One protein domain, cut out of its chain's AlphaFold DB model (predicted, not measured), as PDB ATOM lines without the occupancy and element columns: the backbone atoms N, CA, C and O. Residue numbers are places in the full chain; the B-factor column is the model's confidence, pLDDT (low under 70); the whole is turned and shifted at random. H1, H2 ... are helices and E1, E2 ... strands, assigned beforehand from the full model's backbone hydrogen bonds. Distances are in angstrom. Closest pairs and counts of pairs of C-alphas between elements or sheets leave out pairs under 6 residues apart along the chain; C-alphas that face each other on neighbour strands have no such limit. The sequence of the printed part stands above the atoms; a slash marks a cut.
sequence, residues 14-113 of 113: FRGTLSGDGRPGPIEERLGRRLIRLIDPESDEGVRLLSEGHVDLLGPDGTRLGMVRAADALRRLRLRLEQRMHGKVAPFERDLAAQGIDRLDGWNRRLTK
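What this domain is: This is residues 14 to 113 of the 113 residues of an uncharacterized protein of Acidobacteria bacterium (UniProt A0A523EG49). A strongly twisted five-stranded sheet makes one end of the domain, with the short helix H1 over it, and a long helical hairpin, H2 and H3, reaches away from it. H2 starts over E4 and E5, H3 folds back beside H2 to H1, and the hairpin's turn, residues 87 to 92, sticks out at the far end. The printed part has 100 residues, with three named helices and five strands in the chain order E1 E2 E3 H1 E4 E5 H2 H3; the mixed sheet runs E3 E2 E1 E4 E5, and the class is mixed, helices and strands. It is compact, radius of gyration of the C-alphas 13.8 A, spanning 43 by 30 by 18 A.

How they stand to each other: E1, residues 14 to 17, E2, residues 27 to 31, and E3, residues 34 to 39, form a meander, each strand the antiparallel neighbour of the one before; N 28 and O 15 are 2.8 A apart, N 36 and O 29 2.8 A. E4, residues 55 to 58, is parallel to E1, with N 56 and O 14 at 2.9 A, and antiparallel to E5, residues 64 to 67, with N 65 and O 57 at 2.8 A. H1, residues 44 to 52, is on the sheet at a height of 9.0 A; E3, H1 and E4 form a split strand-helix-strand unit, two same-way strands joined through a helix with E2 and E1 between them, its crossover right-handed. H2, residues 70 to 85, and H3, residues 91 to 111, touch, closest at C-alphas Met 85 and Arg 94, 5.4 A, a shallow tilt of 18 degrees, opposite ways. H2 is on the sheet, over E5 and only just over E4, where 3 of its C-alphas fall; H3 is not on it. With residues 110 to 111 alone H3 touches H1, closest at C-alphas Ser 51 and Leu 111, 5.4 A. In H1, H2 and H3 every O i to N i+4 pair is within hydrogen-bond range.

Where its parts are: E1 begins at C-alpha 14 (109.574, 63.562, -3.666). H3 is 30.5 A long and ends at C-alpha 111 (115.244, 47.833, -0.587); H2 is 22.1 A, E3 14.7 A.

The domain as a whole: The C-alphas farthest apart, Leu 31 and Pro 91, are 43.4 A apart. The printed part has no cut and no long link. Mean pLDDT of the printed part is 79.4; 16 residues are under 70, among them 20 to 22 and 111 to 113.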
ATOM      1  N   PHE A  14     110.323  64.733  -4.115       92.75
ATOM      2  CA  PHE A  14     109.574  63.562  -3.666       92.75
ATOM      3  C   PHE A  14     109.410  63.573  -2.150       92.75
ATOM      4  O   PHE A  14     110.379  63.770  -1.416       92.75
ATOM      5  N   ARG A  15     108.188  63.344  -1.668       92.38
ATOM      6  CA  ARG A  15     107.878  63.290  -0.234       92.38
ATOM      7  C   ARG A  15     107.119  62.016   0.093       92.38
ATOM      8  O   ARG A  15     106.181  61.672  -0.610       92.38
ATOM      9  N   GLY A  16     107.493  61.347   1.172       89.44
ATOM     10  CA  GLY A  16     106.825  60.133   1.634       89.44
ATOM     11  C   GLY A  16     106.553  60.188   3.129       89.44
ATOM     12  O   GLY A  16     107.219  60.908   3.876       89.44
ATOM     13  N   THR A  17     105.573  59.421   3.583       88.06
ATOM     14  CA  THR A  17     105.298  59.222   5.009       88.06
ATOM     15  C   THR A  17     105.623  57.792   5.397       88.06
ATOM     16  O   THR A  17     105.490  56.876   4.593       88.06
ATOM     17  N   LEU A  18     106.054  57.593   6.634       83.50
ATOM     18  CA  LEU A  18     106.188  56.289   7.258       83.50
ATOM     19  C   LEU A  18     105.129  56.192   8.346       83.50
ATOM     20  O   LEU A  18     105.053  57.027   9.247       83.50
ATOM     21  N   SER A  19     104.303  55.165   8.242       78.56
ATOM     22  CA  SER A  19     103.281  54.850   9.229       78.56
ATOM     23  C   SER A  19     103.917  54.312  10.517       78.56
ATOM     24  O   SER A  19     105.087  53.919  10.545       78.56
ATOM     25  N   GLY A  20     103.158  54.308  11.618       69.06
ATOM     26  CA  GLY A  20     103.656  53.884  12.940       69.06
ATOM     27  C   GLY A  20     104.075  52.414  13.001       69.06
ATOM     28  O   GLY A  20     104.808  52.012  13.898       69.06
ATOM     29  N   ASP A  21     103.635  51.646  12.013       67.25
ATOM     30  CA  ASP A  21     103.953  50.250  11.753       67.25
ATOM     31  C   ASP A  21     105.103  50.062  10.741       67.25
ATOM     32  O   ASP A  21     105.346  48.948  10.282       67.25
ATOM     33  N   GLY A  22     105.778  51.145  10.350       68.81
ATOM     34  CA  GLY A  22     106.923  51.115   9.450       68.81
ATOM     35  C   GLY A  22     106.598  51.062   7.958       68.81
ATOM     36  O   GLY A  22     107.526  51.011   7.153       68.81
ATOM     37  N   ARG A  23     105.319  51.087   7.555       77.00
ATOM     38  CA  ARG A  23     104.954  51.060   6.131       77.00
ATOM     39  C   ARG A  23     105.119  52.436   5.478       77.00
ATOM     40  O   ARG A  23     104.585  53.411   6.018       77.00
ATOM     41  N   PRO A  24     105.789  52.538   4.315       83.06
ATOM     42  CA  PRO A  24     105.731  53.746   3.512       83.06
ATOM     43  C   PRO A  24     104.322  53.960   2.964       83.06
ATOM     44  O   PRO A  24     103.685  53.038   2.461       83.06
ATOM     45  N   GLY A  25     103.830  55.187   3.100       86.69
ATOM     46  CA  GLY A  25     102.666  55.668   2.374       86.69
ATOM     47  C   GLY A  25     103.017  56.023   0.924       86.69
ATOM     48  O   GLY A  25     104.183  55.935   0.527       86.69
ATOM     49  N   PRO A  26     102.021  56.457   0.132       92.06
ATOM     50  CA  PRO A  26     102.240  56.948  -1.224       92.06
ATOM     51  C   PRO A  26     103.316  58.036  -1.270       92.06
ATOM     52  O   PRO A  26     103.337  58.934  -0.423       92.06
ATOM     53  N   ILE A  27     104.193  57.967  -2.270       93.69
ATOM     54  CA  ILE A  27     105.211  58.992  -2.496       93.69
ATOM     55  C   ILE A  27     104.582  60.095  -3.346       93.69
ATOM     56  O   ILE A  27     104.100  59.861  -4.452       93.69
ATOM     57  N   GLU A  28     104.585  61.311  -2.826       95.19
ATOM     58  CA  GLU A  28     104.150  62.507  -3.529       95.19
ATOM     59  C   GLU A  28     105.283  63.033  -4.408       95.19
ATOM     60  O   GLU A  28     106.306  63.478  -3.889       95.19
ATOM     61  N   GLU A  29     105.081  63.062  -5.722       94.44
ATOM     62  CA  GLU A  29     105.915  63.852  -6.628       94.44
ATOM     63  C   GLU A  29     105.337  65.266  -6.730       94.44
ATOM     64  O   GLU A  29     104.170  65.450  -7.091       94.44
ATOM     65  N   ARG A  30     106.138  66.285  -6.418       93.00
ATOM     66  CA  ARG A  30     105.702  67.687  -6.395       93.00
ATOM     67  C   ARG A  30     106.636  68.579  -7.195       93.00
ATOM     68  O   ARG A  30     107.846  68.418  -7.131       93.00
ATOM     69  N   LEU A  31     106.075  69.582  -7.867       91.06
ATOM     70  CA  LEU A  31     106.828  70.686  -8.464       91.06
ATOM     71  C   LEU A  31     106.453  71.974  -7.728       91.06
ATOM     72  O   LEU A  31     105.352  72.515  -7.892       91.06
ATOM     73  N   GLY A  32     107.335  72.420  -6.834       87.00
ATOM     74  CA  GLY A  32     107.014  73.463  -5.864       87.00
ATOM     75  C   GLY A  32     105.819  73.059  -4.991       87.00
ATOM     76  O   GLY A  32     105.838  72.041  -4.301       87.00
ATOM     77  N   ARG A  33     104.738  73.848  -5.019       86.75
ATOM     78  CA  ARG A  33     103.525  73.574  -4.222       86.75
ATOM     79  C   ARG A  33     102.567  72.579  -4.880       86.75
ATOM     80  O   ARG A  33     101.686  72.060  -4.194       86.75
ATOM     81  N   ARG A  34     102.722  72.302  -6.176       90.19
ATOM     82  CA  ARG A  34     101.790  71.477  -6.954       90.19
ATOM     83  C   ARG A  34     102.122  69.993  -6.800       90.19
ATOM     84  O   ARG A  34     103.254  69.603  -7.059       90.19
ATOM     85  N   LEU A  35     101.129  69.181  -6.433       93.00
ATOM     86  CA  LEU A  35     101.208  67.721  -6.529       93.00
ATOM     87  C   LEU A  35     101.060  67.313  -8.000       93.00
ATOM     88  O   LEU A  35     100.099  67.716  -8.656       93.00
ATOM     89  N   ILE A  36     102.029  66.562  -8.513       95.81
ATOM     90  CA  ILE A  36     102.052  66.068  -9.891       95.81
ATOM     91  C   ILE A  36     101.372  64.705  -9.959       95.81
ATOM     92  O   ILE A  36     100.438  64.531 -10.738       95.81
ATOM     93  N   ARG A  37     101.807  63.766  -9.111       95.19
ATOM     94  CA  ARG A  37     101.209  62.435  -8.981       95.19
ATOM     95  C   ARG A  37     101.581  61.770  -7.659       95.19
ATOM     96  O   ARG A  37     102.444  62.251  -6.923       95.19
ATOM     97  N   LEU A  38     100.921  60.647  -7.404       96.06
ATOM     98  CA  LEU A  38     101.275  59.702  -6.357       96.06
ATOM     99  C   LEU A  38     101.984  58.508  -6.992       96.06
ATOM    100  O   LEU A  38     101.549  58.008  -8.029       96.06
ATOM    101  N   ILE A  39     103.065  58.070  -6.365       94.00
ATOM    102  CA  ILE A  39     103.833  56.892  -6.752       94.00
ATOM    103  C   ILE A  39     103.598  55.838  -5.673       94.00
ATOM    104  O   ILE A  39     103.750  56.109  -4.477       94.00
ATOM    105  N   ASP A  40     103.196  54.646  -6.104       90.00
ATOM    106  CA  ASP A  40     103.050  53.497  -5.219       90.00
ATOM    107  C   ASP A  40     104.438  53.093  -4.690       90.00
ATOM    108  O   ASP A  40     105.318  52.789  -5.505       90.00
ATOM    109  N   PRO A  41     104.674  53.088  -3.365       87.25
ATOM    110  CA  PRO A  41     105.960  52.692  -2.806       87.25
ATOM    111  C   PRO A  41     106.344  51.250  -3.162       87.25
ATOM    112  O   PRO A  41     107.533  50.937  -3.158       87.25
ATOM    113  N   GLU A  42     105.379  50.372  -3.468       86.56
ATOM    114  CA  GLU A  42     105.628  48.967  -3.823       86.56
ATOM    115  C   GLU A  42     105.991  48.756  -5.301       86.56
ATOM    116  O   GLU A  42     106.509  47.685  -5.650       86.56
ATOM    117  N   SER A  43     105.768  49.770  -6.144       89.00
ATOM    118  CA  SER A  43     106.177  49.773  -7.551       89.00
ATOM    119  C   SER A  43     107.700  49.855  -7.706       89.00
ATOM    120  O   SER A  43     108.391  50.354  -6.819       89.00
ATOM    121  N   ASP A  44     108.230  49.426  -8.855       87.44
ATOM    122  CA  ASP A  44     109.673  49.487  -9.145       87.44
ATOM    123  C   ASP A  44     110.235  50.913  -9.006       87.44
ATOM    124  O   ASP A  44     111.320  51.123  -8.462       87.44
ATOM    125  N   GLU A  45     109.468  51.913  -9.449       89.75
ATOM    126  CA  GLU A  45     109.822  53.324  -9.301       89.75
ATOM    127  C   GLU A  45     109.848  53.755  -7.829       89.75
ATOM    128  O   GLU A  45     110.804  54.403  -7.393       89.75
ATOM    129  N   GLY A  46     108.821  53.384  -7.060       88.06
ATOM    130  CA  GLY A  46     108.732  53.698  -5.636       88.06
ATOM    131  C   GLY A  46     109.876  53.076  -4.840       88.06
ATOM    132  O   GLY A  46     110.548  53.770  -4.075       88.06
ATOM    133  N   VAL A  47     110.164  51.797  -5.096       85.94
ATOM    134  CA  VAL A  47     111.299  51.067  -4.517       85.94
ATOM    135  C   VAL A  47     112.613  51.780  -4.825       85.94
ATOM    136  O   VAL A  47     113.398  52.001  -3.903       85.94
ATOM    137  N   ARG A  48     112.837  52.195  -6.080       86.88
ATOM    138  CA  ARG A  48     114.054  52.914  -6.485       86.88
ATOM    139  C   ARG A  48     114.200  54.265  -5.781       86.88
ATOM    140  O   ARG A  48     115.255  54.562  -5.230       86.88
ATOM    141  N   LEU A  49     113.145  55.082  -5.761       87.62
ATOM    142  CA  LEU A  49     113.171  56.397  -5.105       87.62
ATOM    143  C   LEU A  49     113.482  56.280  -3.606       87.62
ATOM    144  O   LEU A  49     114.255  57.071  -3.056       87.62
ATOM    145  N   LEU A  50     112.894  55.276  -2.954       85.06
ATOM    146  CA  LEU A  50     113.119  54.976  -1.545       85.06
ATOM    147  C   LEU A  50     114.539  54.450  -1.291       85.06
ATOM    148  O   LEU A  50     115.190  54.905  -0.349       85.06
ATOM    149  N   SER A  51     115.045  53.520  -2.104       81.50
ATOM    150  CA  SER A  51     116.370  52.915  -1.902       81.50
ATOM    151  C   SER A  51     117.516  53.899  -2.164       81.50
ATOM    152  O   SER A  51     118.496  53.908  -1.415       81.50
ATOM    153  N   GLU A  52     117.371  54.781  -3.154       84.25
ATOM    154  CA  GLU A  52     118.370  55.796  -3.511       84.25
ATOM    155  C   GLU A  52     118.384  56.993  -2.543       84.25
ATOM    156  O   GLU A  52     119.383  57.706  -2.457       84.25
ATOM    157  N   GLY A  53     117.322  57.179  -1.749       82.56
ATOM    158  CA  GLY A  53     117.211  58.276  -0.784       82.56
ATOM    159  C   GLY A  53     116.759  59.602  -1.398       82.56
ATOM    160  O   GLY A  53     117.059  60.663  -0.859       82.56
ATOM    161  N   HIS A  54     116.018  59.545  -2.508       86.44
ATOM    162  CA  HIS A  54     115.462  60.717  -3.194       86.44
ATOM    163  C   HIS A  54     114.165  61.247  -2.560       86.44
ATOM    164  O   HIS A  54     113.652  62.284  -2.978       86.44
ATOM    165  N   VAL A  55     113.626  60.545  -1.559       87.31
ATOM    166  CA  VAL A  55     112.362  60.879  -0.894       87.31
ATOM    167  C   VAL A  55     112.629  61.550   0.450       87.31
ATOM    168  O   VAL A  55     113.309  60.987   1.306       87.31
ATOM    169  N   ASP A  56     112.048  62.730   0.672       90.00
ATOM    170  CA  ASP A  56     111.993  63.351   1.997       90.00
ATOM    171  C   ASP A  56     110.938  62.634   2.848       90.00
ATOM    172  O   ASP A  56     109.730  62.765   2.620       90.00
ATOM    173  N   LEU A  57     111.402  61.828   3.801       87.56
ATOM    174  CA  LEU A  57     110.546  60.969   4.610       87.56
ATOM    175  C   LEU A  57     110.085  61.677   5.885       87.56
ATOM    176  O   LEU A  57     110.873  62.300   6.602       87.56
ATOM    177  N   LEU A  58     108.806  61.522   6.210       86.56
ATOM    178  CA  LEU A  58     108.232  61.895   7.500       86.56
ATOM    179  C   LEU A  58     107.927  60.654   8.330       86.56
ATOM    180  O   LEU A  58     107.449  59.654   7.805       86.56
ATOM    181  N   GLY A  59     108.146  60.743   9.632       81.88
ATOM    182  CA  GLY A  59     107.684  59.765  10.597       81.88
ATOM    183  C   GLY A  59     106.176  59.861  10.867       81.88
ATOM    184  O   GLY A  59     105.513  60.807  10.432       81.88
ATOM    185  N   PRO A  60     105.639  58.904  11.637       78.38
ATOM    186  CA  PRO A  60     104.207  58.790  11.934       78.38
ATOM    187  C   PRO A  60     103.638  59.947  12.763       78.38
ATOM    188  O   PRO A  60     102.437  60.186  12.764       78.38
ATOM    189  N   ASP A  61     104.500  60.665  13.468       79.56
ATOM    190  CA  ASP A  61     104.214  61.866  14.254       79.56
ATOM    191  C   ASP A  61     104.427  63.164  13.452       79.56
ATOM    192  O   ASP A  61     104.380  64.259  14.006       79.56
ATOM    193  N   GLY A  62     104.703  63.055  12.149       78.25
ATOM    194  CA  GLY A  62     105.064  64.184  11.295       78.25
ATOM    195  C   GLY A  62     106.522  64.628  11.438       78.25
ATOM    196  O   GLY A  62     106.933  65.570  10.755       78.25
ATOM    197  N   THR A  63     107.331  63.957  12.269       81.44
ATOM    198  CA  THR A  63     108.751  64.284  12.434       81.44
ATOM    199  C   THR A  63     109.500  64.058  11.127       81.44
ATOM    200  O   THR A  63     109.474  62.966  10.564       81.44
ATOM    201  N   ARG A  64     110.231  65.065  10.646       84.12
ATOM    202  CA  ARG A  64     111.052  64.927   9.438       84.12
ATOM    203  C   ARG A  64     112.224  63.973   9.689       84.12
ATOM    204  O   ARG A  64     113.052  64.222  10.562       84.12
ATOM    205  N   LEU A  65     112.296  62.895   8.916       78.81
ATOM    206  CA  LEU A  65     113.410  61.939   8.906       78.81
ATOM    207  C   LEU A  65     114.487  62.338   7.884       78.81
ATOM    208  O   LEU A  65     115.653  61.986   8.072       78.81
ATOM    209  N   GLY A  66     114.099  63.123   6.871       80.50
ATOM    210  CA  GLY A  66     114.970  63.725   5.861       80.50
ATOM    211  C   GLY A  66     115.020  62.942   4.548       80.50
ATOM    212  O   GLY A  66     114.381  61.900   4.410       80.50
ATOM    213  N   MET A  67     115.822  63.444   3.600       78.00
ATOM    214  CA  MET A  67     116.224  62.720   2.386       78.00
ATOM    215  C   MET A  67     117.321  61.723   2.749       78.00
ATOM    216  O   MET A  67     118.515  62.020   2.715       78.00
ATOM    217  N   VAL A  68     116.892  60.559   3.211       71.50
ATOM    218  CA  VAL A  68     117.764  59.450   3.587       71.50
ATOM    219  C   VAL A  68     117.328  58.221   2.815       71.50
ATOM    220  O   VAL A  68     116.150  58.078   2.483       71.50
ATOM    221  N   ARG A  69     118.264  57.302   2.565       71.81
ATOM    222  CA  ARG A  69     117.905  55.977   2.054       71.81
ATOM    223  C   ARG A  69     116.848  55.381   2.970       71.81
ATOM    224  O   ARG A  69     117.008  55.394   4.193       71.81
ATOM    225  N   ALA A  70     115.781  54.846   2.395       65.50
ATOM    226  CA  ALA A  70     114.694  54.281   3.176       65.50
ATOM    227  C   ALA A  70     115.205  53.165   4.099       65.50
ATOM    228  O   ALA A  70     114.789  53.120   5.246       65.50
ATOM    229  N   ALA A  71     116.204  52.372   3.695       67.50
ATOM    230  CA  ALA A  71     116.872  51.409   4.580       67.50
ATOM    231  C   ALA A  71     117.436  52.050   5.873       67.50
ATOM    232  O   ALA A  71     117.264  51.514   6.971       67.50
ATOM    233  N   ASP A  72     118.042  53.238   5.784       71.00
ATOM    234  CA  ASP A  72     118.528  53.973   6.956       71.00
ATOM    235  C   ASP A  72     117.385  54.549   7.800       71.00
ATOM    236  O   ASP A  72     117.459  54.527   9.033       71.00
ATOM    237  N   ALA A  73     116.314  55.030   7.163       68.12
ATOM    238  CA  ALA A  73     115.110  55.474   7.866       68.12
ATOM    239  C   ALA A  73     114.436  54.318   8.620       68.12
ATOM    240  O   ALA A  73     114.105  54.472   9.796       68.12
ATOM    241  N   LEU A  74     114.299  53.153   7.981       69.44
ATOM    242  CA  LEU A  74     113.728  51.936   8.557       69.44
ATOM    243  C   LEU A  74     114.573  51.449   9.740       69.44
ATOM    244  O   LEU A  74     114.017  51.134  10.788       69.44
ATOM    245  N   ARG A  75     115.910  51.484   9.639       73.88
ATOM    246  CA  ARG A  75     116.806  51.163  10.765       73.88
ATOM    247  C   ARG A  75     116.614  52.116  11.949       73.88
ATOM    248  O   ARG A  75     116.563  51.672  13.093       73.88
ATOM    249  N   ARG A  76     116.476  53.423  11.699       72.25
ATOM    250  CA  ARG A  76     116.199  54.418  12.757       72.25
ATOM    251  C   ARG A  76     114.824  54.209  13.396       72.25
ATOM    252  O   ARG A  76     114.688  54.356  14.609       72.25
ATOM    253  N   LEU A  77     113.818  53.855  12.598       70.94
ATOM    254  CA  LEU A  77     112.478  53.511  13.076       70.94
ATOM    255  C   LEU A  77     112.485  52.237  13.918       70.94
ATOM    256  O   LEU A  77     111.898  52.234  14.995       70.94
ATOM    257  N   ARG A  78     113.209  51.205  13.480       75.19
ATOM    258  CA  ARG A  78     113.397  49.964  14.232       75.19
ATOM    259  C   ARG A  78     113.987  50.239  15.610       75.19
ATOM    260  O   ARG A  78     113.380  49.848  16.598       75.19
ATOM    261  N   LEU A  79     115.083  50.996  15.687       76.88
ATOM    262  CA  LEU A  79     115.698  51.366  16.968       76.88
ATOM    263  C   LEU A  79     114.718  52.105  17.894       76.88
ATOM    264  O   LEU A  79     114.702  51.862  19.097       76.88
ATOM    265  N   ARG A  80     113.862  52.983  17.352       73.12
ATOM    266  CA  ARG A  80     112.811  53.654  18.140       73.12
ATOM    267  C   ARG A  80     111.724  52.695  18.622       73.12
ATOM    268  O   ARG A  80     111.257  52.843  19.750       73.12
ATOM    269  N   LEU A  81     111.296  51.751  17.786       71.06
ATOM    270  CA  LEU A  81     110.304  50.742  18.166       71.06
ATOM    271  C   LEU A  81     110.866  49.798  19.233       71.06
ATOM    272  O   LEU A  81     110.199  49.573  20.238       71.06
ATOM    273  N   GLU A  82     112.108  49.342  19.076       76.00
ATOM    274  CA  GLU A  82     112.826  48.546  20.079       76.00
ATOM    275  C   GLU A  82     112.923  49.313  21.409       76.00
ATOM    276  O   GLU A  82     112.534  48.797  22.456       76.00
ATOM    277  N   GLN A  83     113.320  50.592  21.384       75.69
ATOM    278  CA  GLN A  83     113.332  51.444  22.582       75.69
ATOM    279  C   GLN A  83     111.947  51.579  23.233       75.69
ATOM    280  O   GLN A  83     111.843  51.550  24.460       75.69
ATOM    281  N   ARG A  84     110.875  51.690  22.437       68.81
ATOM    282  CA  ARG A  84     109.495  51.690  22.947       68.81
ATOM    283  C   ARG A  84     109.136  50.368  23.616       68.81
ATOM    284  O   ARG A  84     108.549  50.401  24.691       68.81
ATOM    285  N   MET A  85     109.518  49.229  23.038       68.94
ATOM    286  CA  MET A  85     109.266  47.904  23.621       68.94
ATOM    287  C   MET A  85     109.977  47.705  24.964       68.94
ATOM    288  O   MET A  85     109.428  47.050  25.849       68.94
ATOM    289  N   HIS A  86     111.162  48.296  25.136       74.56
ATOM    290  CA  HIS A  86     111.901  48.285  26.401       74.56
ATOM    291  C   HIS A  86     111.393  49.315  27.432       74.56
ATOM    292  O   HIS A  86     111.807  49.279  28.591       74.56
ATOM    293  N   GLY A  87     110.490  50.220  27.042       70.25
ATOM    294  CA  GLY A  87     109.860  51.199  27.927       70.25
ATOM    295  C   GLY A  87     108.632  50.666  28.680       70.25
ATOM    296  O   GLY A  87     108.147  49.554  28.461       70.25
ATOM    297  N   LYS A  88     108.069  51.494  29.570       67.62
ATOM    298  CA  LYS A  88     106.753  51.243  30.189       67.62
ATOM    299  C   LYS A  88     105.633  51.580  29.199       67.62
ATOM    300  O   LYS A  88     104.977  52.604  29.330       67.62
ATOM    301  N   VAL A  89     105.447  50.723  28.204       69.31
ATOM    302  CA  VAL A  89     104.326  50.784  27.254       69.31
ATOM    303  C   VAL A  89     103.299  49.699  27.568       69.31
ATOM    304  O   VAL A  89     103.645  48.657  28.146       69.31
ATOM    305  N   ALA A  90     102.042  49.944  27.204       75.38
ATOM    306  CA  ALA A  90     100.962  48.985  27.396       75.38
ATOM    307  C   ALA A  90     101.181  47.723  26.531       75.38
ATOM    308  O   ALA A  90     101.822  47.806  25.481       75.38
ATOM    309  N   PRO A  91     100.650  46.546  26.921       74.75
ATOM    310  CA  PRO A  91     100.840  45.303  26.167       74.75
ATOM    311  C   PRO A  91     100.470  45.415  24.677       74.75
ATOM    312  O   PRO A  91     101.251  45.000  23.828       74.75
ATOM    313  N   PHE A  92      99.357  46.083  24.350       74.00
ATOM    314  CA  PHE A  92      98.925  46.276  22.958       74.00
ATOM    315  C   PHE A  92      99.905  47.125  22.127       74.00
ATOM    316  O   PHE A  92     100.049  46.915  20.925       74.00
ATOM    317  N   GLU A  93     100.608  48.075  22.748       65.00
ATOM    318  CA  GLU A  93     101.610  48.905  22.072       65.00
ATOM    319  C   GLU A  93     102.882  48.110  21.762       65.00
ATOM    320  O   GLU A  93     103.544  48.381  20.759       65.00
ATOM    321  N   ARG A  94     103.212  47.104  22.588       70.38
ATOM    322  CA  ARG A  94     104.325  46.181  22.310       70.38
ATOM    323  C   ARG A  94     104.014  45.278  21.131       70.38
ATOM    324  O   ARG A  94     104.879  45.114  20.277       70.38
ATOM    325  N   ASP A  95     102.795  44.752  21.058       75.06
ATOM    326  CA  ASP A  95     102.370  43.908  19.937       75.06
ATOM    327  C   ASP A  95     102.380  44.697  18.620       75.06
ATOM    328  O   ASP A  95     102.878  44.215  17.603       75.06
ATOM    329  N   LEU A  96     101.910  45.950  18.643       70.44
ATOM    330  CA  LEU A  96     101.991  46.851  17.489       70.44
ATOM    331  C   LEU A  96     103.441  47.158  17.091       70.44
ATOM    332  O   LEU A  96     103.756  47.158  15.900       70.44
ATOM    333  N   ALA A  97     104.329  47.389  18.061       69.50
ATOM    334  CA  ALA A  97     105.745  47.624  17.799       69.50
ATOM    335  C   ALA A  97     106.436  46.387  17.201       69.50
ATOM    336  O   ALA A  97     107.165  46.525  16.220       69.50
ATOM    337  N   ALA A  98     106.162  45.187  17.722       73.12
ATOM    338  CA  ALA A  98     106.696  43.929  17.202       73.12
ATOM    339  C   ALA A  98     106.244  43.676  15.755       73.12
ATOM    340  O   ALA A  98     107.072  43.449  14.873       73.12
ATOM    341  N   GLN A  99     104.948  43.835  15.471       74.69
ATOM    342  CA  GLN A  99     104.440  43.736  14.100       74.69
ATOM    343  C   GLN A  99     105.008  44.829  13.181       74.69
ATOM    344  O   GLN A  99     105.085  44.633  11.966       74.69
ATOM    345  N   GLY A 100     105.347  45.997  13.731       70.56
ATOM    346  CA  GLY A 100     106.045  47.055  13.010       70.56
ATOM    347  C   GLY A 100     107.460  46.631  12.621       70.56
ATOM    348  O   GLY A 100     107.844  46.787  11.467       70.56
ATOM    349  N   ILE A 101     108.210  46.019  13.540       71.56
ATOM    350  CA  ILE A 101     109.564  45.502  13.280       71.56
ATOM    351  C   ILE A 101     109.553  44.437  12.176       71.56
ATOM    352  O   ILE A 101     110.327  44.553  11.227       71.56
ATOM    353  N   ASP A 102     108.639  43.466  12.224       77.12
ATOM    354  CA  ASP A 102     108.539  42.427  11.183       77.12
ATOM    355  C   ASP A 102     108.270  43.020   9.789       77.12
ATOM    356  O   ASP A 102     108.823  42.577   8.774       77.12
ATOM    357  N   ARG A 103     107.440  44.069   9.728       72.06
ATOM    358  CA  ARG A 103     107.135  44.797   8.489       72.06
ATOM    359  C   ARG A 103     108.326  45.615   7.995       72.06
ATOM    360  O   ARG A 103     108.605  45.592   6.794       72.06
ATOM    361  N   LEU A 104     109.038  46.289   8.900       73.44
ATOM    362  CA  LEU A 104     110.279  47.004   8.592       73.44
ATOM    363  C   LEU A 104     111.324  46.050   8.001       73.44
ATOM    364  O   LEU A 104     111.954  46.389   7.003       73.44
ATOM    365  N   ASP A 105     111.464  44.844   8.554       74.19
ATOM    366  CA  ASP A 105     112.407  43.837   8.058       74.19
ATOM    367  C   ASP A 105     112.018  43.311   6.669       74.19
ATOM    368  O   ASP A 105     112.886  43.085   5.819       74.19
ATOM    369  N   GLY A 106     110.716  43.173   6.396       76.44
ATOM    370  CA  GLY A 106     110.203  42.887   5.055       76.44
ATOM    371  C   GLY A 106     110.605  43.948   4.028       76.44
ATOM    372  O   GLY A 106     111.132  43.608   2.965       76.44
ATOM    373  N   TRP A 107     110.419  45.224   4.368       73.81
ATOM    374  CA  TRP A 107     110.800  46.352   3.517       73.81
ATOM    375  C   TRP A 107     112.310  46.487   3.350       73.81
ATOM    376  O   TRP A 107     112.785  46.673   2.232       73.81
ATOM    377  N   ASN A 108     113.074  46.332   4.430       73.19
ATOM    378  CA  ASN A 108     114.526  46.419   4.388       73.19
ATOM    379  C   ASN A 108     115.104  45.388   3.406       73.19
ATOM    380  O   ASN A 108     115.866  45.760   2.521       73.19
ATOM    381  N   ARG A 109     114.637  44.129   3.459       77.38
ATOM    382  CA  ARG A 109     115.033  43.081   2.498       77.38
ATOM    383  C   ARG A 109     114.719  43.429   1.042       77.38
ATOM    384  O   ARG A 109     115.431  42.972   0.153       77.38
ATOM    385  N   ARG A 110     113.640  44.173   0.786       71.81
ATOM    386  CA  ARG A 110     113.218  44.561  -0.568       71.81
ATOM    387  C   ARG A 110     114.031  45.737  -1.111       71.81
ATOM    388  O   ARG A 110     114.266  45.791  -2.308       71.81
ATOM    389  N   LEU A 111     114.476  46.635  -0.234       69.94
ATOM    390  CA  LEU A 111     115.244  47.833  -0.587       69.94
ATOM    391  C   LEU A 111     116.762  47.602  -0.669       69.94
ATOM    392  O   LEU A 111     117.465  48.460  -1.193       69.94
ATOM    393  N   THR A 112     117.272  46.491  -0.126       68.19
ATOM    394  CA  THR A 112     118.706  46.134  -0.147       68.19
ATOM    395  C   THR A 112     119.064  45.010  -1.125       68.19
ATOM    396  O   THR A 112     120.190  44.516  -1.073       68.19
ATOM    397  N   LYS A 113     118.121  44.553  -1.954       57.25
ATOM    398  CA  LYS A 113     118.415  43.672  -3.095       57.25
ATOM    399  C   LYS A 113     118.918  44.491  -4.274       57.25
ATOM    400  O   LYS A 113     119.797  43.959  -4.981       57.25
TER     401      LYS A 113